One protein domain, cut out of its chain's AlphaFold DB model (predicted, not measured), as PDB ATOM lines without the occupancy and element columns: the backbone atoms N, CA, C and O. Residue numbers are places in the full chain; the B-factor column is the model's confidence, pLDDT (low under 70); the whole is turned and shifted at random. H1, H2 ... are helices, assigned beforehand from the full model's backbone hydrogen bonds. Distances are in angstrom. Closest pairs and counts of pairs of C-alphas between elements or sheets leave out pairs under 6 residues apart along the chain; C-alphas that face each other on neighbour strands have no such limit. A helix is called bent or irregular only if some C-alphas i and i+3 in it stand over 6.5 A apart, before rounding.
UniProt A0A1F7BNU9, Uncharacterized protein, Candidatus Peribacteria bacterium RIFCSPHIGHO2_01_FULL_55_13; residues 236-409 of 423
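Overview. This is residues 236 to 409 of the 423 residues of an uncharacterized protein of Candidatus Peribacteria bacterium RIFCSPHIGHO2_01_FULL_55_13 (UniProt A0A1F7BNU9). Twelve helices, H1 and H6 the long ones among them, make a rod: H1, H2, H3 and H12 cluster at one end, H5, H6, H8, H9 and H10 form a knot in the other half, and H11 joins the two parts. The printed part runs out along the rod to the tip at H7, where residues 332 to 338 stand free, and folds back to H12 beside H2. There are 174 residues with twelve named helices, H1 to H12 in order, and no named strand; the class is all helix. The whole is only just compact, close to loose, with a radius of gyration of the C-alphas of 18.6 A and spans of 67 by 27 by 26 A.

Arrangement. Start at H1, residues 236 to 255: its residues 243 to 251 alone touch H2, residues 264 to 278, about perpendicular at 73 degrees, closest at the C-alphas of Phe 243 and Gly 271, 4.8 A. H2, with residues 265 to 270 alone, touches H12, residues 402 to 407, closest at C-alphas 266 and 405, 4.4 A. H3, residues 285 to 288, only just touches H12, with 3 pairs of C-alphas within 8 A. H1, with residues 236 to 240 alone, touches H11, residues 386 to 397, closest at C-alphas 236 and 390, 5.2 A. H11 touches the hub H5, residues 303 to 313, at a shallow tilt of 33 degrees, only just short of steep, closest at C-alphas 397 and 306, 5.6 A. H5 also touches H9, residues 360 to 367, and H10, residues 371 to 381. H10 touches H4, residues 292 to 296, closest at C-alphas 373 and 295, 5.7 A. H6, residues 315 to 333, touches H10 at a shallow tilt of 28 degrees, and H8, residues 345 to 355, at 9 degrees, both opposite ways. H7, residues 336 to 339, is close to H6 but not clearly touching. In H6, 13 of 15 O i to N i+4 pairs are within hydrogen-bond range; H3 and H7 are too short for one, and the other helices have every pair.

Along the chain. Find C-alpha 236 at (-50.153, 54.152, -36.600), where H1 begins; it is 27.0 A long, and H2 22.0 A. H6 is 27.3 A long and irregular, with C-alphas 316 and 319 7.3 A apart. H12 ends at C-alpha 407, (-29.328, 66.601, -30.655).

Size, cuts and confidence. The farthest C-alphas, of Ala 256 and Asn 337, are 67.3 A apart. The printed part has no cut and no long link. Its mean pLDDT is 71.9, and residues 236 to 282 are among those under 70.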
ATOM      1  N   GLY A 236     -51.581  53.813 -36.548       29.55
ATOM      2  CA  GLY A 236     -50.153  54.152 -36.600       29.55
ATOM      3  C   GLY A 236     -49.707  54.868 -37.876       29.55
ATOM      4  O   GLY A 236     -48.738  55.628 -37.842       29.55
ATOM      5  N   VAL A 237     -50.435  54.730 -38.990       33.16
ATOM      6  CA  VAL A 237     -50.162  55.487 -40.231       33.16
ATOM      7  C   VAL A 237     -50.657  56.929 -40.101       33.16
ATOM      8  O   VAL A 237     -49.977  57.860 -40.532       33.16
ATOM      9  N   ARG A 238     -51.783  57.142 -39.410       37.38
ATOM     10  CA  ARG A 238     -52.288  58.485 -39.066       37.38
ATOM     11  C   ARG A 238     -51.356  59.232 -38.129       37.38
ATOM     12  O   ARG A 238     -51.140  60.437 -38.297       37.38
ATOM     13  N   PHE A 239     -50.794  58.516 -37.159       36.34
ATOM     14  CA  PHE A 239     -49.773  59.066 -36.289       36.34
ATOM     15  C   PHE A 239     -48.510  59.413 -37.078       36.34
ATOM     16  O   PHE A 239     -48.092  60.562 -37.040       36.34
ATOM     17  N   ALA A 240     -47.956  58.483 -37.867       33.97
ATOM     18  CA  ALA A 240     -46.773  58.734 -38.692       33.97
ATOM     19  C   ALA A 240     -46.957  59.918 -39.656       33.97
ATOM     20  O   ALA A 240     -46.011  60.664 -39.885       33.97
ATOM     21  N   LEU A 241     -48.167  60.149 -40.172       40.59
ATOM     22  CA  LEU A 241     -48.445  61.275 -41.058       40.59
ATOM     23  C   LEU A 241     -48.597  62.604 -40.314       40.59
ATOM     24  O   LEU A 241     -48.009  63.597 -40.719       40.59
ATOM     25  N   SER A 242     -49.327  62.634 -39.196       37.81
ATOM     26  CA  SER A 242     -49.435  63.841 -38.355       37.81
ATOM     27  C   SER A 242     -48.063  64.292 -37.848       37.81
ATOM     28  O   SER A 242     -47.796  65.475 -37.678       37.81
ATOM     29  N   PHE A 243     -47.168  63.328 -37.704       40.81
ATOM     30  CA  PHE A 243     -45.787  63.469 -37.304       40.81
ATOM     31  C   PHE A 243     -44.833  63.839 -38.445       40.81
ATOM     32  O   PHE A 243     -43.912  64.617 -38.235       40.81
ATOM     33  N   VAL A 244     -45.066  63.344 -39.667       38.81
ATOM     34  CA  VAL A 244     -44.390  63.817 -40.889       38.81
ATOM     35  C   VAL A 244     -44.843  65.229 -41.242       38.81
ATOM     36  O   VAL A 244     -44.031  65.993 -41.735       38.81
ATOM     37  N   LEU A 245     -46.082  65.615 -40.936       41.06
ATOM     38  CA  LEU A 245     -46.607  66.962 -41.171       41.06
ATOM     39  C   LEU A 245     -46.148  67.949 -40.100       41.06
ATOM     40  O   LEU A 245     -45.688  69.025 -40.449       41.06
ATOM     41  N   ALA A 246     -46.148  67.562 -38.821       39.09
ATOM     42  CA  ALA A 246     -45.473  68.324 -37.767       39.09
ATOM     43  C   ALA A 246     -43.955  68.407 -38.022       39.09
ATOM     44  O   ALA A 246     -43.340  69.453 -37.833       39.09
ATOM     45  N   GLY A 247     -43.360  67.327 -38.533       37.41
ATOM     46  CA  GLY A 247     -41.980  67.278 -38.996       37.41
ATOM     47  C   GLY A 247     -41.734  68.168 -40.210       37.41
ATOM     48  O   GLY A 247     -40.723  68.847 -40.225       37.41
ATOM     49  N   ALA A 248     -42.640  68.233 -41.189       35.62
ATOM     50  CA  ALA A 248     -42.535  69.051 -42.400       35.62
ATOM     51  C   ALA A 248     -42.774  70.539 -42.117       35.62
ATOM     52  O   ALA A 248     -42.040  71.373 -42.634       35.62
ATOM     53  N   ALA A 249     -43.709  70.869 -41.224       37.25
ATOM     54  CA  ALA A 249     -43.841  72.189 -40.611       37.25
ATOM     55  C   ALA A 249     -42.522  72.642 -39.963       37.25
ATOM     56  O   ALA A 249     -42.097  73.788 -40.121       37.25
ATOM     57  N   LEU A 250     -41.824  71.715 -39.302       41.78
ATOM     58  CA  LEU A 250     -40.519  71.971 -38.710       41.78
ATOM     59  C   LEU A 250     -39.354  71.923 -39.722       41.78
ATOM     60  O   LEU A 250     -38.368  72.628 -39.547       41.78
ATOM     61  N   VAL A 251     -39.447  71.145 -40.808       34.06
ATOM     62  CA  VAL A 251     -38.499  71.180 -41.936       34.06
ATOM     63  C   VAL A 251     -38.587  72.538 -42.612       34.06
ATOM     64  O   VAL A 251     -37.551  73.132 -42.861       34.06
ATOM     65  N   SER A 252     -39.783  73.082 -42.831       32.97
ATOM     66  CA  SER A 252     -39.962  74.451 -43.322       32.97
ATOM     67  C   SER A 252     -39.398  75.488 -42.338       32.97
ATOM     68  O   SER A 252     -38.759  76.451 -42.762       32.97
ATOM     69  N   PHE A 253     -39.522  75.255 -41.024       36.00
ATOM     70  CA  PHE A 253     -38.869  76.057 -39.978       36.00
ATOM     71  C   PHE A 253     -37.324  75.978 -40.028       36.00
ATOM     72  O   PHE A 253     -36.649  76.992 -39.877       36.00
ATOM     73  N   LEU A 254     -36.745  74.806 -40.306       35.53
ATOM     74  CA  LEU A 254     -35.295  74.548 -40.330       35.53
ATOM     75  C   LEU A 254     -34.622  74.873 -41.683       35.53
ATOM     76  O   LEU A 254     -33.460  75.283 -41.720       35.53
ATOM     77  N   VAL A 255     -35.355  74.753 -42.794       31.59
ATOM     78  CA  VAL A 255     -34.967  75.225 -44.135       31.59
ATOM     79  C   VAL A 255     -34.931  76.754 -44.156       31.59
ATOM     80  O   VAL A 255     -34.000  77.326 -44.725       31.59
ATOM     81  N   ALA A 256     -35.846  77.418 -43.440       34.03
ATOM     82  CA  ALA A 256     -35.750  78.852 -43.167       34.03
ATOM     83  C   ALA A 256     -34.494  79.224 -42.344       34.03
ATOM     84  O   ALA A 256     -33.970  80.322 -42.509       34.03
ATOM     85  N   MET A 257     -33.935  78.297 -41.550       35.91
ATOM     86  CA  MET A 257     -32.631  78.443 -40.869       35.91
ATOM     87  C   MET A 257     -31.412  78.038 -41.736       35.91
ATOM     88  O   MET A 257     -30.328  77.783 -41.218       35.91
ATOM     89  N   LYS A 258     -31.551  77.980 -43.072       35.38
ATOM     90  CA  LYS A 258     -30.475  77.688 -44.052       35.38
ATOM     91  C   LYS A 258     -29.741  76.344 -43.865       35.38
ATOM     92  O   LYS A 258     -28.580  76.220 -44.254       35.38
ATOM     93  N   THR A 259     -30.394  75.295 -43.361       38.28
ATOM     94  CA  THR A 259     -29.790  73.946 -43.317       38.28
ATOM     95  C   THR A 259     -30.337  73.060 -44.442       38.28
ATOM     96  O   THR A 259     -31.506  72.695 -44.471       38.28
ATOM     97  N   LYS A 260     -29.491  72.730 -45.432       38.47
ATOM     98  CA  LYS A 260     -29.914  72.064 -46.685       38.47
ATOM     99  C   LYS A 260     -30.167  70.549 -46.574       38.47
ATOM    100  O   LYS A 260     -30.648  69.962 -47.540       38.47
ATOM    101  N   ARG A 261     -29.855  69.885 -45.450       41.94
ATOM    102  CA  ARG A 261     -30.138  68.447 -45.236       41.94
ATOM    103  C   ARG A 261     -30.418  68.149 -43.761       41.94
ATOM    104  O   ARG A 261     -29.546  68.362 -42.924       41.94
ATOM    105  N   LEU A 262     -31.606  67.617 -43.465       45.00
ATOM    106  CA  LEU A 262     -32.010  67.203 -42.116       45.00
ATOM    107  C   LEU A 262     -32.055  65.669 -42.003       45.00
ATOM    108  O   LEU A 262     -32.647  65.010 -42.863       45.00
ATOM    109  N   PRO A 263     -31.462  65.070 -40.955       51.25
ATOM    110  CA  PRO A 263     -31.530  63.631 -40.738       51.25
ATOM    111  C   PRO A 263     -32.961  63.187 -40.388       51.25
ATOM    112  O   PRO A 263     -33.540  63.615 -39.390       51.25
ATOM    113  N   LYS A 264     -33.518  62.258 -41.183       53.06
ATOM    114  CA  LYS A 264     -34.894  61.726 -41.052       53.06
ATOM    115  C   LYS A 264     -35.253  61.253 -39.633       53.06
ATOM    116  O   LYS A 264     -36.410  61.337 -39.241       53.06
ATOM    117  N   LYS A 265     -34.281  60.765 -38.853       55.59
ATOM    118  CA  LYS A 265     -34.489  60.307 -37.467       55.59
ATOM    119  C   LYS A 265     -34.768  61.452 -36.487       55.59
ATOM    120  O   LYS A 265     -35.587  61.275 -35.593       55.59
ATOM    121  N   GLY A 266     -34.133  62.610 -36.671       51.38
ATOM    122  CA  GLY A 266     -34.327  63.774 -35.801       51.38
ATOM    123  C   GLY A 266     -35.708  64.406 -35.968       51.38
ATOM    124  O   GLY A 266     -36.342  64.769 -34.983       51.38
ATOM    125  N   LEU A 267     -36.235  64.428 -37.197       52.88
ATOM    126  CA  LEU A 267     -37.613  64.866 -37.464       52.88
ATOM    127  C   LEU A 267     -38.639  63.966 -36.783       52.88
ATOM    128  O   LEU A 267     -39.623  64.448 -36.231       52.88
ATOM    129  N   LEU A 268     -38.375  62.659 -36.791       51.69
ATOM    130  CA  LEU A 268     -39.225  61.709 -36.102       51.69
ATOM    131  C   LEU A 268     -39.156  61.929 -34.576       51.69
ATOM    132  O   LEU A 268     -40.170  62.069 -33.911       51.69
ATOM    133  N   ALA A 269     -37.970  62.062 -33.993       55.22
ATOM    134  CA  ALA A 269     -37.851  62.353 -32.564       55.22
ATOM    135  C   ALA A 269     -38.573  63.654 -32.137       55.22
ATOM    136  O   ALA A 269     -39.242  63.672 -31.104       55.22
ATOM    137  N   LEU A 270     -38.523  64.711 -32.951       51.84
ATOM    138  CA  LEU A 270     -39.217  65.973 -32.668       51.84
ATOM    139  C   LEU A 270     -40.738  65.892 -32.806       51.84
ATOM    140  O   LEU A 270     -41.450  66.436 -31.962       51.84
ATOM    141  N   GLY A 271     -41.247  65.173 -33.810       51.97
ATOM    142  CA  GLY A 271     -42.684  64.920 -33.931       51.97
ATOM    143  C   GLY A 271     -43.261  64.258 -32.674       51.97
ATOM    144  O   GLY A 271     -44.377  64.574 -32.260       51.97
ATOM    145  N   LEU A 272     -42.482  63.388 -32.021       55.47
ATOM    146  CA  LEU A 272     -42.904  62.688 -30.807       55.47
ATOM    147  C   LEU A 272     -42.954  63.638 -29.621       55.47
ATOM    148  O   LEU A 272     -43.931  63.625 -28.883       55.47
ATOM    149  N   LEU A 273     -41.948  64.494 -29.464       52.78
ATOM    150  CA  LEU A 273     -41.936  65.491 -28.395       52.78
ATOM    151  C   LEU A 273     -43.106  66.479 -28.521       52.78
ATOM    152  O   LEU A 273     -43.732  66.808 -27.515       52.78
ATOM    153  N   LEU A 274     -43.463  66.892 -29.742       50.06
ATOM    154  CA  LEU A 274     -44.639  67.737 -29.989       50.06
ATOM    155  C   LEU A 274     -45.948  67.017 -29.641       50.06
ATOM    156  O   LEU A 274     -46.805  67.589 -28.965       50.06
ATOM    157  N   TYR A 275     -46.083  65.750 -30.044       51.31
ATOM    158  CA  TYR A 275     -47.231  64.924 -29.668       51.31
ATOM    159  C   TYR A 275     -47.364  64.793 -28.144       51.31
ATOM    160  O   TYR A 275     -48.451  64.978 -27.599       51.31
ATOM    161  N   LEU A 276     -46.260  64.530 -27.443       50.41
ATOM    162  CA  LEU A 276     -46.240  64.388 -25.987       50.41
ATOM    163  C   LEU A 276     -46.507  65.705 -25.255       50.41
ATOM    164  O   LEU A 276     -47.104  65.683 -24.183       50.41
ATOM    165  N   ASN A 277     -46.129  66.851 -25.827       46.88
ATOM    166  CA  ASN A 277     -46.476  68.148 -25.249       46.88
ATOM    167  C   ASN A 277     -47.996  68.385 -25.271       46.88
ATOM    168  O   ASN A 277     -48.558  68.855 -24.282       46.88
ATOM    169  N   ARG A 278     -48.665  67.983 -26.362       42.53
ATOM    170  CA  ARG A 278     -50.128  68.054 -26.507       42.53
ATOM    171  C   ARG A 278     -50.855  66.970 -25.710       42.53
ATOM    172  O   ARG A 278     -51.958  67.198 -25.227       42.53
ATOM    173  N   ASN A 279     -50.244  65.796 -25.565       47.88
ATOM    174  CA  ASN A 279     -50.835  64.639 -24.911       47.88
ATOM    175  C   ASN A 279     -49.942  64.141 -23.768       47.88
ATOM    176  O   ASN A 279     -49.417  63.026 -23.799       47.88
ATOM    177  N   ARG A 280     -49.767  64.991 -22.746       53.31
ATOM    178  CA  ARG A 280     -48.835  64.757 -21.623       53.31
ATOM    179  C   ARG A 280     -49.102  63.463 -20.851       53.31
ATOM    180  O   ARG A 280     -48.194  62.936 -20.219       53.31
ATOM    181  N   ALA A 281     -50.330  62.949 -20.907       59.19
ATOM    182  CA  ALA A 281     -50.721  61.696 -20.267       59.19
ATOM    183  C   ALA A 281     -50.407  60.439 -21.105       59.19
ATOM    184  O   ALA A 281     -50.575  59.324 -20.604       59.19
ATOM    185  N   SER A 282     -49.963  60.585 -22.360       67.62
ATOM    186  CA  SER A 282     -49.671  59.444 -23.232       67.62
ATOM    187  C   SER A 282     -48.550  58.571 -22.671       67.62
ATOM    188  O   SER A 282     -47.529  59.044 -22.152       67.62
ATOM    189  N   ARG A 283     -48.720  57.255 -22.829       80.81
ATOM    190  CA  ARG A 283     -47.732  56.253 -22.417       80.81
ATOM    191  C   ARG A 283     -46.496  56.262 -23.324       80.81
ATOM    192  O   ARG A 283     -45.440  55.798 -22.900       80.81
ATOM    193  N   LEU A 284     -46.588  56.882 -24.506       70.81
ATOM    194  CA  LEU A 284     -45.461  57.125 -25.416       70.81
ATOM    195  C   LEU A 284     -44.382  58.036 -24.830       70.81
ATOM    196  O   LEU A 284     -43.270  58.056 -25.353       70.81
ATOM    197  N   SER A 285     -44.668  58.741 -23.730       72.06
ATOM    198  CA  SER A 285     -43.663  59.487 -22.958       72.06
ATOM    199  C   SER A 285     -42.477  58.613 -22.547       72.06
ATOM    200  O   SER A 285     -41.358  59.114 -22.419       72.06
ATOM    201  N   PHE A 286     -42.698  57.298 -22.444       82.62
ATOM    202  CA  PHE A 286     -41.647  56.298 -22.319       82.62
ATOM    203  C   PHE A 286     -40.534  56.473 -23.360       82.62
ATOM    204  O   PHE A 286     -39.376  56.525 -22.968       82.62
ATOM    205  N   LEU A 287     -40.868  56.629 -24.647       73.25
ATOM    206  CA  LEU A 287     -39.910  56.687 -25.764       73.25
ATOM    207  C   LEU A 287     -38.954  57.891 -25.693       73.25
ATOM    208  O   LEU A 287     -37.868  57.854 -26.265       73.25
ATOM    209  N   SER A 288     -39.358  58.960 -25.002       63.41
ATOM    210  CA  SER A 288     -38.529  60.143 -24.728       63.41
ATOM    211  C   SER A 288     -37.863  60.124 -23.348       63.41
ATOM    212  O   SER A 288     -37.095  61.027 -23.024       63.41
ATOM    213  N   GLY A 289     -38.195  59.142 -22.511       67.81
ATOM    214  CA  GLY A 289     -37.719  59.037 -21.139       67.81
ATOM    215  C   GLY A 289     -36.369  58.333 -21.026       67.81
ATOM    216  O   GLY A 289     -35.993  57.513 -21.863       67.81
ATOM    217  N   SER A 290     -35.667  58.581 -19.919       71.62
ATOM    218  CA  SER A 290     -34.363  57.968 -19.611       71.62
ATOM    219  C   SER A 290     -34.397  56.437 -19.494       71.62
ATOM    220  O   SER A 290     -33.358  55.791 -19.579       71.62
ATOM    221  N   GLY A 291     -35.581  55.843 -19.315       73.56
ATOM    222  CA  GLY A 291     -35.766  54.393 -19.255       73.56
ATOM    223  C   GLY A 291     -35.861  53.694 -20.616       73.56
ATOM    224  O   GLY A 291     -35.795  52.470 -20.648       73.56
ATOM    225  N   TYR A 292     -36.024  54.415 -21.730       78.31
ATOM    226  CA  TYR A 292     -36.222  53.786 -23.042       78.31
ATOM    227  C   TYR A 292     -34.940  53.198 -23.630       78.31
ATOM    228  O   TYR A 292     -34.934  52.035 -24.041       78.31
ATOM    229  N   GLU A 293     -33.859  53.978 -23.648       81.88
ATOM    230  CA  GLU A 293     -32.563  53.559 -24.194       81.88
ATOM    231  C   GLU A 293     -32.079  52.256 -23.521       81.88
ATOM    232  O   GLU A 293     -31.957  51.251 -24.230       81.88
ATOM    233  N   PRO A 294     -31.990  52.164 -22.176       83.94
ATOM    234  CA  PRO A 294     -31.424  50.983 -21.523       83.94
ATOM    235  C   PRO A 294     -32.285  49.724 -21.686       83.94
ATOM    236  O   PRO A 294     -31.769  48.605 -21.661       83.94
ATOM    237  N   LEU A 295     -33.603  49.885 -21.856       86.12
ATOM    238  CA  LEU A 295     -34.533  48.766 -22.018       86.12
ATOM    239  C   LEU A 295     -34.615  48.250 -23.458       86.12
ATOM    240  O   LEU A 295     -35.058  47.122 -23.664       86.12
ATOM    241  N   THR A 296     -34.201  49.040 -24.454       85.88
ATOM    242  CA  THR A 296     -34.416  48.710 -25.875       85.88
ATOM    243  C   THR A 296     -33.137  48.560 -26.693       85.88
ATOM    244  O   THR A 296     -33.211  48.122 -27.841       85.88
ATOM    245  N   THR A 297     -31.955  48.831 -26.131       87.56
ATOM    246  CA  THR A 297     -30.665  48.751 -26.844       87.56
ATOM    247  C   THR A 297     -30.438  47.446 -27.603       87.56
ATOM    248  O   THR A 297     -30.018  47.493 -28.756       87.56
ATOM    249  N   ALA A 298     -30.783  46.292 -27.025       85.69
ATOM    250  CA  ALA A 298     -30.627  44.999 -27.697       85.69
ATOM    251  C   ALA A 298     -31.574  44.798 -28.902       85.69
ATOM    252  O   ALA A 298     -31.299  43.967 -29.769       85.69
ATOM    253  N   LEU A 299     -32.678  45.552 -28.957       88.44
ATOM    254  CA  LEU A 299     -33.774  45.388 -29.917       88.44
ATOM    255  C   LEU A 299     -33.699  46.379 -31.088       88.44
ATOM    256  O   LEU A 299     -34.169  46.097 -32.191       88.44
ATOM    257  N   ARG A 300     -33.115  47.557 -30.866       84.25
ATOM    258  CA  ARG A 300     -33.135  48.646 -31.847       84.25
ATOM    259  C   ARG A 300     -32.427  48.284 -33.158       84.25
ATOM    260  O   ARG A 300     -31.385  47.636 -33.172       84.25
ATOM    261  N   GLY A 301     -32.977  48.771 -34.271       75.44
ATOM    262  CA  GLY A 301     -32.341  48.723 -35.592       75.44
ATOM    263  C   GLY A 301     -32.474  47.404 -36.350       75.44
ATOM    264  O   GLY A 301     -31.791  47.240 -37.355       75.44
ATOM    265  N   THR A 302     -33.309  46.474 -35.876       81.31
ATOM    266  CA  THR A 302     -33.482  45.141 -36.483       81.31
ATOM    267  C   THR A 302     -34.958  44.745 -36.553       81.31
ATOM    268  O   THR A 302     -35.742  45.166 -35.699       81.31
ATOM    269  N   GLU A 303     -35.347  43.950 -37.555       81.38
ATOM    270  CA  GLU A 303     -36.720  43.421 -37.660       81.38
ATOM    271  C   GLU A 303     -37.003  42.399 -36.556       81.38
ATOM    272  O   GLU A 303     -38.100  42.356 -36.004       81.38
ATOM    273  N   GLU A 304     -35.995  41.631 -36.155       89.19
ATOM    274  CA  GLU A 304     -36.086  40.632 -35.090       89.19
ATOM    275  C   GLU A 304     -36.317  41.319 -33.742       89.19
ATOM    276  O   GLU A 304     -37.154  40.899 -32.948       89.19
ATOM    277  N   GLY A 305     -35.625  42.433 -33.492       86.56
ATOM    278  CA  GLY A 305     -35.849  43.230 -32.291       86.56
ATOM    279  C   GLY A 305     -37.214  43.925 -32.270       86.56
ATOM    280  O   GLY A 305     -37.806  44.050 -31.199       86.56
ATOM    281  N   LYS A 306     -37.760  44.302 -33.436       85.31
ATOM    282  CA  LYS A 306     -39.158  44.748 -33.558       85.31
ATOM    283  C   LYS A 306     -40.123  43.623 -33.162       85.31
ATOM    284  O   LYS A 306     -41.018  43.881 -32.366       85.31
ATOM    285  N   GLN A 307     -39.927  42.400 -33.662       90.56
ATOM    286  CA  GLN A 307     -40.771  41.243 -33.318       90.56
ATOM    287  C   GLN A 307     -40.739  40.936 -31.817       90.56
ATOM    288  O   GLN A 307     -41.782  40.696 -31.217       90.56
ATOM    289  N   VAL A 308     -39.560  41.001 -31.185       93.94
ATOM    290  CA  VAL A 308     -39.446  40.853 -29.726       93.94
ATOM    291  C   VAL A 308     -40.198  41.966 -29.000       93.94
ATOM    292  O   VAL A 308     -40.944  41.689 -28.068       93.94
ATOM    293  N   PHE A 309     -40.029  43.223 -29.417       92.12
ATOM    294  CA  PHE A 309     -40.715  44.357 -28.793       92.12
ATOM    295  C   PHE A 309     -42.242  44.236 -28.897       92.12
ATOM    296  O   PHE A 309     -42.947  44.499 -27.924       92.12
ATOM    297  N   GLU A 310     -42.737  43.799 -30.057       91.06
ATOM    298  CA  GLU A 310     -44.149  43.519 -30.319       91.06
ATOM    299  C   GLU A 310     -44.665  42.386 -29.422       91.06
ATOM    300  O   GLU A 310     -45.641  42.577 -28.701       91.06
ATOM    301  N   ALA A 311     -43.953  41.256 -29.361       93.75
ATOM    302  CA  ALA A 311     -44.332  40.110 -28.533       93.75
ATOM    303  C   ALA A 311     -44.340  40.425 -27.029       93.75
ATOM    304  O   ALA A 311     -45.200  39.929 -26.304       93.75
ATOM    305  N   LEU A 312     -43.415  41.265 -26.547       94.00
ATOM    306  CA  LEU A 312     -43.394  41.721 -25.149       94.00
ATOM    307  C   LEU A 312     -44.537  42.688 -24.819       94.00
ATOM    308  O   LEU A 312     -44.931  42.803 -23.655       94.00
ATOM    309  N   GLY A 313     -45.021  43.408 -25.830       90.12
ATOM    310  CA  GLY A 313     -46.139  44.337 -25.740       90.12
ATOM    311  C   GLY A 313     -47.516  43.695 -25.884       90.12
ATOM    312  O   GLY A 313     -48.508  44.327 -25.518       90.12
ATOM    313  N   ASP A 314     -47.592  42.459 -26.376       91.38
ATOM    314  CA  ASP A 314     -48.850  41.731 -26.493       91.38
ATOM    315  C   ASP A 314     -49.387  41.326 -25.112       91.38
ATOM    316  O   ASP A 314     -48.715  40.684 -24.298       91.38
ATOM    317  N   LYS A 315     -50.642  41.688 -24.845       88.56
ATOM    318  CA  LYS A 315     -51.322  41.380 -23.585       88.56
ATOM    319  C   LYS A 315     -51.559  39.882 -23.412       88.56
ATOM    320  O   LYS A 315     -51.594  39.437 -22.265       88.56
ATOM    321  N   SER A 316     -51.687  39.107 -24.494       90.31
ATOM    322  CA  SER A 316     -51.826  37.645 -24.391       90.31
ATOM    323  C   SER A 316     -50.593  36.990 -23.767       90.31
ATOM    324  O   SER A 316     -50.704  35.949 -23.124       90.31
ATOM    325  N   ASN A 317     -49.429  37.628 -23.899       92.94
ATOM    326  CA  ASN A 317     -48.144  37.113 -23.442       92.94
ATOM    327  C   ASN A 317     -47.787  37.542 -22.011       92.94
ATOM    328  O   ASN A 317     -46.805  37.062 -21.440       92.94
ATOM    329  N   ALA A 318     -48.581  38.430 -21.402       89.69
ATOM    330  CA  ALA A 318     -48.266  39.038 -20.111       89.69
ATOM    331  C   ALA A 318     -48.083  38.006 -18.986       89.69
ATOM    332  O   ALA A 318     -47.212  38.172 -18.132       89.69
ATOM    333  N   GLN A 319     -48.878  36.932 -18.992       92.94
ATOM    334  CA  GLN A 319     -48.794  35.888 -17.971       92.94
ATOM    335  C   GLN A 319     -47.504  35.064 -18.104       92.94
ATOM    336  O   GLN A 319     -46.788  34.909 -17.118       92.94
ATOM    337  N   ALA A 320     -47.155  34.636 -19.321       94.69
ATOM    338  CA  ALA A 320     -45.909  33.918 -19.600       94.69
ATOM    339  C   ALA A 320     -44.674  34.743 -19.195       94.69
ATOM    340  O   ALA A 320     -43.773  34.262 -18.505       94.69
ATOM    341  N   ILE A 321     -44.671  36.035 -19.540       96.12
ATOM    342  CA  ILE A 321     -43.592  36.959 -19.173       96.12
ATOM    343  C   ILE A 321     -43.506  37.119 -17.652       96.12
ATOM    344  O   ILE A 321     -42.409  37.079 -17.093       96.12
ATOM    345  N   LYS A 322     -44.644  37.264 -16.964       94.50
ATOM    346  CA  LYS A 322     -44.683  37.369 -15.503       94.50
ATOM    347  C   LYS A 322     -44.121  36.110 -14.840       94.50
ATOM    348  O   LYS A 322     -43.206  36.221 -14.026       94.50
ATOM    349  N   ASP A 323     -44.591  34.933 -15.239       94.12
ATOM    350  CA  ASP A 323     -44.148  33.652 -14.679       94.12
ATOM    351  C   ASP A 323     -42.659  33.400 -14.925       94.12
ATOM    352  O   ASP A 323     -41.952  32.890 -14.049       94.12
ATOM    353  N   PHE A 324     -42.150  33.808 -16.089       95.25
ATOM    354  CA  PHE A 324     -40.721  33.831 -16.364       95.25
ATOM    355  C   PHE A 324     -39.982  34.784 -15.412       95.25
ATOM    356  O   PHE A 324     -39.047  34.366 -14.730       95.25
ATOM    357  N   THR A 325     -40.412  36.044 -15.300       93.50
ATOM    358  CA  THR A 325     -39.729  37.042 -14.459       93.50
ATOM    359  C   THR A 325     -39.701  36.645 -12.982       93.50
ATOM    360  O   THR A 325     -38.660  36.767 -12.334       93.50
ATOM    361  N   ASP A 326     -40.800  36.097 -12.457       92.19
ATOM    362  CA  ASP A 326     -40.913  35.638 -11.073       92.19
ATOM    363  C   ASP A 326     -40.017  34.422 -10.813       92.19
ATOM    364  O   ASP A 326     -39.359  34.334  -9.771       92.19
ATOM    365  N   ARG A 327     -39.940  33.497 -11.776       89.94
ATOM    366  CA  ARG A 327     -39.058  32.326 -11.716       89.94
ATOM    367  C   ARG A 327     -37.589  32.727 -11.718       89.94
ATOM    368  O   ARG A 327     -36.833  32.263 -10.866       89.94
ATOM    369  N   GLU A 328     -37.188  33.609 -12.629       91.38
ATOM    370  CA  GLU A 328     -35.810  34.091 -12.726       91.38
ATOM    371  C   GLU A 328     -35.411  34.883 -11.477       91.38
ATOM    372  O   GLU A 328     -34.324  34.668 -10.936       91.38
ATOM    373  N   LYS A 329     -36.307  35.732 -10.958       87.56
ATOM    374  CA  LYS A 329     -36.087  36.486  -9.718       87.56
ATOM    375  C   LYS A 329     -35.887  35.557  -8.522       87.56
ATOM    376  O   LYS A 329     -34.912  35.720  -7.790       87.56
ATOM    377  N   LYS A 330     -36.755  34.550  -8.359       86.06
ATOM    378  CA  LYS A 330     -36.618  33.528  -7.307       86.06
ATOM    379  C   LYS A 330     -35.302  32.766  -7.439       86.06
ATOM    380  O   LYS A 330     -34.580  32.619  -6.454       86.06
ATOM    381  N   ARG A 331     -34.941  32.343  -8.654       83.00
ATOM    382  CA  ARG A 331     -33.679  31.636  -8.903       83.00
ATOM    383  C   ARG A 331     -32.465  32.496  -8.545       83.00
ATOM    384  O   ARG A 331     -31.529  31.986  -7.938       83.00
ATOM    385  N   PHE A 332     -32.471  33.784  -8.894       81.62
ATOM    386  CA  PHE A 332     -31.380  34.702  -8.560       81.62
ATOM    387  C   PHE A 332     -31.273  34.985  -7.058       81.62
ATOM    388  O   PHE A 332     -30.156  35.096  -6.559       81.62
ATOM    389  N   SER A 333     -32.397  35.048  -6.334       80.44
ATOM    390  CA  SER A 333     -32.397  35.266  -4.880       80.44
ATOM    391  C   SER A 333     -31.945  34.054  -4.059       80.44
ATOM    392  O   SER A 333     -31.597  34.207  -2.892       80.44
ATOM    393  N   LEU A 334     -31.954  32.853  -4.643       79.94
ATOM    394  CA  LEU A 334     -31.553  31.630  -3.953       79.94
ATOM    395  C   LEU A 334     -30.039  31.380  -4.084       79.94
ATOM    396  O   LEU A 334     -29.473  31.600  -5.168       79.94
ATOM    397  N   PRO A 335     -29.377  30.873  -3.025       74.62
ATOM    398  CA  PRO A 335     -28.000  30.397  -3.112       74.62
ATOM    399  C   PRO A 335     -27.908  29.204  -4.074       74.62
ATOM    400  O   PRO A 335     -28.889  28.497  -4.291       74.62
ATOM    401  N   VAL A 336     -26.743  29.005  -4.703       74.56
ATOM    402  CA  VAL A 336     -26.571  28.096  -5.859       74.56
ATOM    403  C   VAL A 336     -27.045  26.666  -5.568       74.56
ATOM    404  O   VAL A 336     -27.688  26.054  -6.414       74.56
ATOM    405  N   ASN A 337     -26.796  26.175  -4.356       75.44
ATOM    406  CA  ASN A 337     -27.222  24.868  -3.853       75.44
ATOM    407  C   ASN A 337     -28.747  24.723  -3.677       75.44
ATOM    408  O   ASN A 337     -29.263  23.619  -3.752       75.44
ATOM    409  N   ALA A 338     -29.487  25.817  -3.491       73.00
ATOM    410  CA  ALA A 338     -30.946  25.808  -3.358       73.00
ATOM    411  C   ALA A 338     -31.682  25.969  -4.706       73.00
ATOM    412  O   ALA A 338     -32.903  26.122  -4.737       73.00
ATOM    413  N   ARG A 339     -30.955  25.960  -5.837       78.25
ATOM    414  CA  ARG A 339     -31.520  26.149  -7.188       78.25
ATOM    415  C   ARG A 339     -31.902  24.848  -7.897       78.25
ATOM    416  O   ARG A 339     -32.439  24.931  -8.995       78.25
ATOM    417  N   GLU A 340     -31.654  23.678  -7.305       70.69
ATOM    418  CA  GLU A 340     -31.834  22.364  -7.955       70.69
ATOM    419  C   GLU A 340     -33.260  22.104  -8.480       70.69
ATOM    420  O   GLU A 340     -33.427  21.382  -9.457       70.69
ATOM    421  N   GLY A 341     -34.285  22.747  -7.905       73.19
ATOM    422  CA  GLY A 341     -35.677  22.661  -8.372       73.19
ATOM    423  C   GLY A 341     -36.068  23.638  -9.492       73.19
ATOM    424  O   GLY A 341     -37.224  23.642  -9.914       73.19
ATOM    425  N   PHE A 342     -35.152  24.490  -9.967       77.50
ATOM    426  CA  PHE A 342     -35.425  25.477 -11.016       77.50
ATOM    427  C   PHE A 342     -34.787  25.071 -12.349       77.50
ATOM    428  O   PHE A 342     -33.643  24.612 -12.375       77.50
ATOM    429  N   PRO A 343     -35.463  25.312 -13.489       81.38
ATOM    430  CA  PRO A 343     -34.842  25.121 -14.790       81.38
ATOM    431  C   PRO A 343     -33.600  26.011 -14.940       81.38
ATOM    432  O   PRO A 343     -33.559  27.160 -14.474       81.38
ATOM    433  N   LYS A 344     -32.586  25.476 -15.636       85.81
ATOM    434  CA  LYS A 344     -31.400  26.242 -16.048       85.81
ATOM    435  C   LYS A 344     -31.825  27.476 -16.847       85.81
ATOM    436  O   LYS A 344     -32.860  27.460 -17.511       85.81
ATOM    437  N   VAL A 345     -30.993  28.520 -16.812       85.69
ATOM    438  CA  VAL A 345     -31.266  29.812 -17.470       85.69
ATOM    439  C   VAL A 345     -31.684  29.619 -18.923       85.69
ATOM    440  O   VAL A 345     -32.761  30.055 -19.313       85.69
ATOM    441  N   ASP A 346     -30.905  28.858 -19.687       88.00
ATOM    442  CA  ASP A 346     -31.176  28.631 -21.108       88.00
ATOM    443  C   ASP A 346     -32.502  27.904 -21.358       88.00
ATOM    444  O   ASP A 346     -33.224  28.235 -22.297       88.00
ATOM    445  N   ALA A 347     -32.865  26.948 -20.498       88.69
ATOM    446  CA  ALA A 347     -34.143  26.243 -20.587       88.69
ATOM    447  C   ALA A 347     -35.323  27.174 -20.257       88.69
ATOM    448  O   ALA A 347     -36.366  27.114 -20.909       88.69
ATOM    449  N   SER A 348     -35.136  28.080 -19.293       90.19
ATOM    450  CA  SER A 348     -36.114  29.109 -18.924       90.19
ATOM    451  C   SER A 348     -36.376  30.078 -20.086       90.19
ATOM    452  O   SER A 348     -37.524  30.272 -20.480       90.19
ATOM    453  N   TYR A 349     -35.319  30.597 -20.725       93.44
ATOM    454  CA  TYR A 349     -35.456  31.437 -21.923       93.44
ATOM    455  C   TYR A 349     -36.040  30.675 -23.110       93.44
ATOM    456  O   TYR A 349     -36.830  31.234 -23.856       93.44
ATOM    457  N   THR A 350     -35.671  29.408 -23.305       93.50
ATOM    458  CA  THR A 350     -36.225  28.589 -24.397       93.50
ATOM    459  C   THR A 350     -37.730  28.394 -24.234       93.50
ATOM    460  O   THR A 350     -38.463  28.506 -25.214       93.50
ATOM    461  N   THR A 351     -38.190  28.186 -22.996       93.81
ATOM    462  CA  THR A 351     -39.622  28.113 -22.675       93.81
ATOM    463  C   THR A 351     -40.314  29.429 -23.026       93.81
ATOM    464  O   THR A 351     -41.257  29.420 -23.811       93.81
ATOM    465  N   LEU A 352     -39.781  30.564 -22.555       95.88
ATOM    466  CA  LEU A 352     -40.347  31.883 -22.852       95.88
ATOM    467  C   LEU A 352     -40.391  32.172 -24.363       95.88
ATOM    468  O   LEU A 352     -41.404  32.627 -24.870       95.88
ATOM    469  N   ILE A 353     -39.315  31.898 -25.106       96.06
ATOM    470  CA  ILE A 353     -39.256  32.112 -26.566       96.06
ATOM    471  C   ILE A 353     -40.364  31.327 -27.276       96.06
ATOM    472  O   ILE A 353     -41.012  31.865 -28.173       96.06
ATOM    473  N   SER A 354     -40.588  30.080 -26.854       94.12
ATOM    474  CA  SER A 354     -41.654  29.235 -27.390       94.12
ATOM    475  C   SER A 354     -43.041  29.779 -27.048       94.12
ATOM    476  O   SER A 354     -43.903  29.812 -27.920       94.12
ATOM    477  N   GLU A 355     -43.261  30.214 -25.805       94.06
ATOM    478  CA  GLU A 355     -44.538  30.784 -25.350       94.06
ATOM    479  C   GLU A 355     -44.872  32.100 -26.065       94.06
ATOM    480  O   GLU A 355     -46.032  32.359 -26.369       94.06
ATOM    481  N   LEU A 356     -43.856  32.900 -26.396       93.19
ATOM    482  CA  LEU A 356     -44.000  34.143 -27.157       93.19
ATOM    483  C   LEU A 356     -44.136  33.926 -28.675       93.19
ATOM    484  O   LEU A 356     -44.272  34.901 -29.415       93.19
ATOM    485  N   GLY A 357     -44.046  32.684 -29.166       92.12
ATOM    486  CA  GLY A 357     -44.108  32.376 -30.600       92.12
ATOM    487  C   GLY A 357     -42.945  32.959 -31.414       92.12
ATOM    488  O   GLY A 357     -43.087  33.220 -32.610       92.12
ATOM    489  N   LEU A 358     -41.793  33.197 -30.780       91.94
ATOM    490  CA  LEU A 358     -40.642  33.834 -31.417       91.94
ATOM    491  C   LEU A 358     -39.776  32.813 -32.167       91.94
ATOM    492  O   LEU A 358     -39.456  31.736 -31.666       91.94
ATOM    493  N   LYS A 359     -39.337  33.183 -33.375       88.44
ATOM    494  CA  LYS A 359     -38.371  32.404 -34.169       88.44
ATOM    495  C   LYS A 359     -36.959  32.503 -33.582       88.44
ATOM    496  O   LYS A 359     -36.677  33.417 -32.813       88.44
ATOM    497  N   SER A 360     -36.059  31.610 -34.008       83.12
ATOM    498  CA  SER A 360     -34.660  31.516 -33.541       83.12
ATOM    499  C   SER A 360     -33.955  32.875 -33.416       83.12
ATOM    500  O   SER A 360     -33.459  33.214 -32.345       83.12
ATOM    501  N   GLU A 361     -33.966  33.688 -34.472       87.56
ATOM    502  CA  GLU A 361     -33.230  34.962 -34.522       87.56
ATOM    503  C   GLU A 361     -33.813  36.028 -33.572       87.56
ATOM    504  O   GLU A 361     -33.077  36.738 -32.884       87.56
ATOM    505  N   ALA A 362     -35.142  36.103 -33.452       88.44
ATOM    506  CA  ALA A 362     -35.809  36.949 -32.461       88.44
ATOM    507  C   ALA A 362     -35.599  36.418 -31.030       88.44
ATOM    508  O   ALA A 362     -35.373  37.186 -30.095       88.44
ATOM    509  N   GLY A 363     -35.574  35.096 -30.861       90.75
ATOM    510  CA  GLY A 363     -35.241  34.445 -29.601       90.75
ATOM    511  C   GLY A 363     -33.830  34.785 -29.112       90.75
ATOM    512  O   GLY A 363     -33.638  35.058 -27.927       90.75
ATOM    513  N   GLU A 364     -32.845  34.865 -30.010       91.56
ATOM    514  CA  GLU A 364     -31.489  35.314 -29.674       91.56
ATOM    515  C   GLU A 364     -31.442  36.771 -29.200       91.56
ATOM    516  O   GLU A 364     -30.669  37.106 -28.299       91.56
ATOM    517  N   LYS A 365     -32.276  37.648 -29.772       91.19
ATOM    518  CA  LYS A 365     -32.406  39.038 -29.314       91.19
ATOM    519  C   LYS A 365     -32.999  39.106 -27.909       91.19
ATOM    520  O   LYS A 365     -32.453  39.818 -27.067       91.19
ATOM    521  N   LEU A 366     -34.046  38.325 -27.637       92.38
ATOM    522  CA  LEU A 366     -34.662  38.248 -26.312       92.38
ATOM    523  C   LEU A 366     -33.675  37.731 -25.251       92.38
ATOM    524  O   LEU A 366     -33.618  38.284 -24.157       92.38
ATOM    525  N   ARG A 367     -32.832  36.740 -25.582       91.94
ATOM    526  CA  ARG A 367     -31.798  36.195 -24.669       91.94
ATOM    527  C   ARG A 367     -30.745  37.213 -24.231       91.94
ATOM    528  O   ARG A 367     -30.109  37.019 -23.200       91.94
ATOM    529  N   LYS A 368     -30.540  38.284 -25.001       91.50
ATOM    530  CA  LYS A 368     -29.600  39.364 -24.652       91.50
ATOM    531  C   LYS A 368     -30.182  40.346 -23.633       91.50
ATOM    532  O   LYS A 368     -29.451  41.192 -23.125       91.50
ATOM    533  N   MET A 369     -31.480  40.265 -23.346       92.38
ATOM    534  CA  MET A 369     -32.140  41.097 -22.346       92.38
ATOM    535  C   MET A 369     -32.127  40.402 -20.985       92.38
ATOM    536  O   MET A 369     -32.287  39.191 -20.907       92.38
ATOM    537  N   SER A 370     -31.979  41.160 -19.897       91.44
ATOM    538  CA  SER A 370     -32.166  40.612 -18.551       91.44
ATOM    539  C   SER A 370     -33.652  40.365 -18.270       91.44
ATOM    540  O   SER A 370     -34.514  41.086 -18.775       91.44
ATOM    541  N   ALA A 371     -33.961  39.398 -17.399       91.12
ATOM    542  CA  ALA A 371     -35.340  39.133 -16.983       91.12
ATOM    543  C   ALA A 371     -36.014  40.380 -16.380       91.12
ATOM    544  O   ALA A 371     -37.184  40.644 -16.639       91.12
ATOM    545  N   GLU A 372     -35.259  41.198 -15.644       90.31
ATOM    546  CA  GLU A 372     -35.742  42.476 -15.121       90.31
ATOM    547  C   GLU A 372     -36.128  43.455 -16.241       90.31
ATOM    548  O   GLU A 372     -37.202  44.057 -16.184       90.31
ATOM    549  N   ASN A 373     -35.293  43.590 -17.276       92.44
ATOM    550  CA  ASN A 373     -35.575  44.472 -18.407       92.44
ATOM    551  C   ASN A 373     -36.758  43.966 -19.236       92.44
ATOM    552  O   ASN A 373     -37.584  44.772 -19.652       92.44
ATOM    553  N   ILE A 374     -36.874  42.648 -19.425       93.94
ATOM    554  CA  ILE A 374     -38.019  42.004 -20.085       93.94
ATOM    555  C   ILE A 374     -39.315  42.334 -19.335       93.94
ATOM    556  O   ILE A 374     -40.267  42.832 -19.937       93.94
ATOM    557  N   GLY A 375     -39.336  42.127 -18.014       91.75
ATOM    558  CA  GLY A 375     -40.507  42.415 -17.185       91.75
ATOM    559  C   GLY A 375     -40.871  43.901 -17.166       91.75
ATOM    560  O   GLY A 375     -42.038  44.253 -17.333       91.75
ATOM    561  N   LYS A 376     -39.879  44.791 -17.021       92.56
ATOM    562  CA  LYS A 376     -40.087  46.249 -17.056       92.56
ATOM    563  C   LYS A 376     -40.617  46.714 -18.404       92.56
ATOM    564  O   LYS A 376     -41.564  47.498 -18.435       92.56
ATOM    565  N   LEU A 377     -40.029  46.235 -19.499       93.12
ATOM    566  CA  LEU A 377     -40.452  46.618 -20.837       93.12
ATOM    567  C   LEU A 377     -41.882  46.140 -21.100       93.12
ATOM    568  O   LEU A 377     -42.717  46.965 -21.453       93.12
ATOM    569  N   SER A 378     -42.193  44.874 -20.807       94.31
ATOM    570  CA  SER A 378     -43.548  44.328 -20.957       94.31
ATOM    571  C   SER A 378     -44.585  45.073 -20.106       94.31
ATOM    572  O   SER A 378     -45.659  45.423 -20.590       94.31
ATOM    573  N   ALA A 379     -44.265  45.422 -18.855       91.62
ATOM    574  CA  ALA A 379     -45.176  46.170 -17.984       91.62
ATOM    575  C   ALA A 379     -45.485  47.597 -18.483       91.62
ATOM    576  O   ALA A 379     -46.503  48.184 -18.093       91.62
ATOM    577  N   ILE A 380     -44.601  48.174 -19.301       90.12
ATOM    578  CA  ILE A 380     -44.788  49.483 -19.934       90.12
ATOM    579  C   ILE A 380     -45.544  49.319 -21.254       90.12
ATOM    580  O   ILE A 380     -46.571  49.969 -21.445       90.12
ATOM    581  N   THR A 381     -45.072  48.439 -22.138       89.94
ATOM    582  CA  THR A 381     -45.591  48.291 -23.504       89.94
ATOM    583  C   THR A 381     -46.961  47.616 -23.540       89.94
ATOM    584  O   THR A 381     -47.796  48.018 -24.339       89.94
ATOM    585  N   SER A 382     -47.279  46.704 -22.616       89.56
ATOM    586  CA  SER A 382     -48.629  46.109 -22.494       89.56
ATOM    587  C   SER A 382     -49.733  47.122 -22.167       89.56
ATOM    588  O   SER A 382     -50.920  46.835 -22.329       89.56
ATOM    589  N   LYS A 383     -49.368  48.319 -21.692       89.31
ATOM    590  CA  LYS A 383     -50.305  49.419 -21.419       89.31
ATOM    591  C   LYS A 383     -50.523  50.319 -22.626       89.31
ATOM    592  O   LYS A 383     -51.368  51.208 -22.544       89.31
ATOM    593  N   PHE A 384     -49.760  50.125 -23.697       79.06
ATOM    594  CA  PHE A 384     -49.945  50.884 -24.918       79.06
ATOM    595  C   PHE A 384     -51.265  50.481 -25.560       79.06
ATOM    596  O   PHE A 384     -51.677  49.317 -25.568       79.06
ATOM    597  N   THR A 385     -51.942  51.483 -26.092       71.94
ATOM    598  CA  THR A 385     -52.981  51.252 -27.092       71.94
ATOM    599  C   THR A 385     -52.352  50.634 -28.354       71.94
ATOM    600  O   THR A 385     -51.143  50.792 -28.565       71.94
ATOM    601  N   PRO A 386     -53.118  49.920 -29.199       66.31
ATOM    602  CA  PRO A 386     -52.616  49.439 -30.490       66.31
ATOM    603  C   PRO A 386     -51.923  50.549 -31.301       66.31
ATOM    604  O   PRO A 386     -50.861  50.332 -31.882       66.31
ATOM    605  N   GLU A 387     -52.474  51.763 -31.240       53.66
ATOM    606  CA  GLU A 387     -51.918  53.005 -31.776       53.66
ATOM    607  C   GLU A 387     -50.485  53.250 -31.276       53.66
ATOM    608  O   GLU A 387     -49.540  53.350 -32.058       53.66
ATOM    609  N   GLU A 388     -50.322  53.364 -29.957       64.25
ATOM    610  CA  GLU A 388     -49.048  53.656 -29.299       64.25
ATOM    611  C   GLU A 388     -48.024  52.539 -29.540       64.25
ATOM    612  O   GLU A 388     -46.827  52.805 -29.676       64.25
ATOM    613  N   MET A 389     -48.488  51.296 -29.681       76.00
ATOM    614  CA  MET A 389     -47.633  50.169 -30.027       76.00
ATOM    615  C   MET A 389     -47.043  50.307 -31.431       76.00
ATOM    616  O   MET A 389     -45.823  50.240 -31.588       76.00
ATOM    617  N   GLU A 390     -47.871  50.560 -32.450       56.72
ATOM    618  CA  GLU A 390     -47.400  50.722 -33.834       56.72
ATOM    619  C   GLU A 390     -46.340  51.830 -33.950       56.72
ATOM    620  O   GLU A 390     -45.366  51.710 -34.701       56.72
ATOM    621  N   ILE A 391     -46.495  52.889 -33.157       58.97
ATOM    622  CA  ILE A 391     -45.574  54.024 -33.084       58.97
ATOM    623  C   ILE A 391     -44.246  53.610 -32.461       58.97
ATOM    624  O   ILE A 391     -43.186  53.832 -33.051       58.97
ATOM    625  N   ALA A 392     -44.296  52.986 -31.286       67.19
ATOM    626  CA  ALA A 392     -43.109  52.514 -30.588       67.19
ATOM    627  C   ALA A 392     -42.304  51.521 -31.444       67.19
ATOM    628  O   ALA A 392     -41.075  51.608 -31.502       67.19
ATOM    629  N   LEU A 393     -42.979  50.659 -32.212       70.00
ATOM    630  CA  LEU A 393     -42.330  49.735 -33.143       70.00
ATOM    631  C   LEU A 393     -41.522  50.459 -34.229       70.00
ATOM    632  O   LEU A 393     -40.443  49.990 -34.599       70.00
ATOM    633  N   GLN A 394     -41.975  51.620 -34.719       61.03
ATOM    634  CA  GLN A 394     -41.191  52.413 -35.675       61.03
ATOM    635  C   GLN A 394     -39.914  52.977 -35.047       61.03
ATOM    636  O   GLN A 394     -38.878  53.020 -35.713       61.03
ATOM    637  N   PHE A 395     -39.969  53.382 -33.778       72.31
ATOM    638  CA  PHE A 395     -38.812  53.895 -33.043       72.31
ATOM    639  C   PHE A 395     -37.752  52.819 -32.813       72.31
ATOM    640  O   PHE A 395     -36.563  53.053 -33.064       72.31
ATOM    641  N   VAL A 396     -38.189  51.617 -32.437       73.88
ATOM    642  CA  VAL A 396     -37.310  50.460 -32.246       73.88
ATOM    643  C   VAL A 396     -36.697  50.037 -33.577       73.88
ATOM    644  O   VAL A 396     -35.473  50.024 -33.716       73.88
ATOM    645  N   ARG A 397     -37.525  49.792 -34.600       74.31
ATOM    646  CA  ARG A 397     -37.079  49.356 -35.933       74.31
ATOM    647  C   ARG A 397     -36.059  50.313 -36.547       74.31
ATOM    648  O   ARG A 397     -35.045  49.884 -37.086       74.31
ATOM    649  N   ARG A 398     -36.308  51.623 -36.465       62.47
ATOM    650  CA  ARG A 398     -35.463  52.647 -37.100       62.47
ATOM    651  C   ARG A 398     -34.250  53.037 -36.256       62.47
ATOM    652  O   ARG A 398     -33.484  53.902 -36.687       62.47
ATOM    653  N   ASN A 399     -34.061  52.417 -35.088       76.69
ATOM    654  CA  ASN A 399     -33.029  52.776 -34.119       76.69
ATOM    655  C   ASN A 399     -33.030  54.289 -33.853       76.69
ATOM    656  O   ASN A 399     -32.093  55.002 -34.236       76.69
ATOM    657  N   ILE A 400     -34.152  54.780 -33.325       64.75
ATOM    658  CA  ILE A 400     -34.326  56.181 -32.950       64.75
ATOM    659  C   ILE A 400     -34.253  56.258 -31.434       64.75
ATOM    660  O   ILE A 400     -35.124  55.742 -30.736       64.75
ATOM    661  N   ASP A 401     -33.205  56.912 -30.952       74.75
ATOM    662  CA  ASP A 401     -33.123  57.438 -29.600       74.75
ATOM    663  C   ASP A 401     -33.571  58.897 -29.631       74.75
ATOM    664  O   ASP A 401     -32.976  59.687 -30.360       74.75
ATOM    665  N   VAL A 402     -34.636  59.251 -28.911       62.22
ATOM    666  CA  VAL A 402     -35.232  60.594 -29.006       62.22
ATOM    667  C   VAL A 402     -34.238  61.691 -28.604       62.22
ATOM    668  O   VAL A 402     -34.036  62.595 -29.419       62.22
ATOM    669  N   PRO A 403     -33.561  61.620 -27.436       62.19
ATOM    670  CA  PRO A 403     -32.591  62.642 -27.041       62.19
ATOM    671  C   PRO A 403     -31.436  62.783 -28.038       62.19
ATOM    672  O   PRO A 403     -31.130  63.888 -28.487       62.19
ATOM    673  N   THR A 404     -30.825  61.669 -28.452       65.88
ATOM    674  CA  THR A 404     -29.687  61.697 -29.382       65.88
ATOM    675  C   THR A 404     -30.103  62.163 -30.778       65.88
ATOM    676  O   THR A 404     -29.391  62.937 -31.416       65.88
ATOM    677  N   ALA A 405     -31.263  61.722 -31.271       60.78
ATOM    678  CA  ALA A 405     -31.751  62.085 -32.597       60.78
ATOM    679  C   ALA A 405     -32.141  63.566 -32.685       60.78
ATOM    680  O   ALA A 405     -31.876  64.186 -33.716       60.78
ATOM    681  N   VAL A 406     -32.704  64.150 -31.621       54.59
ATOM    682  CA  VAL A 406     -32.940  65.601 -31.537       54.59
ATOM    683  C   VAL A 406     -31.615  66.362 -31.547       54.59
ATOM    684  O   VAL A 406     -31.445  67.261 -32.362       54.59
ATOM    685  N   ASN A 407     -30.642  65.948 -30.732       53.97
ATOM    686  CA  ASN A 407     -29.328  66.601 -30.655       53.97
ATOM    687  C   ASN A 407     -28.484  66.459 -31.936       53.97
ATOM    688  O   ASN A 407     -27.553  67.228 -32.149       53.97
ATOM    689  N   SER A 408     -28.797  65.473 -32.787       52.00
ATOM    690  CA  SER A 408     -28.137  65.257 -34.083       52.00
ATOM    691  C   SER A 408     -28.636  66.174 -35.203       52.00
ATOM    692  O   SER A 408     -28.075  66.179 -36.302       52.00
ATOM    693  N   LEU A 409     -29.713  66.924 -34.961       47.16
ATOM    694  CA  LEU A 409     -30.146  67.963 -35.882       47.16
ATOM    695  C   LEU A 409     -29.108  69.086 -35.875       47.16
ATOM    696  O   LEU A 409     -28.486  69.324 -34.841       47.16
TER     697      LEU A 409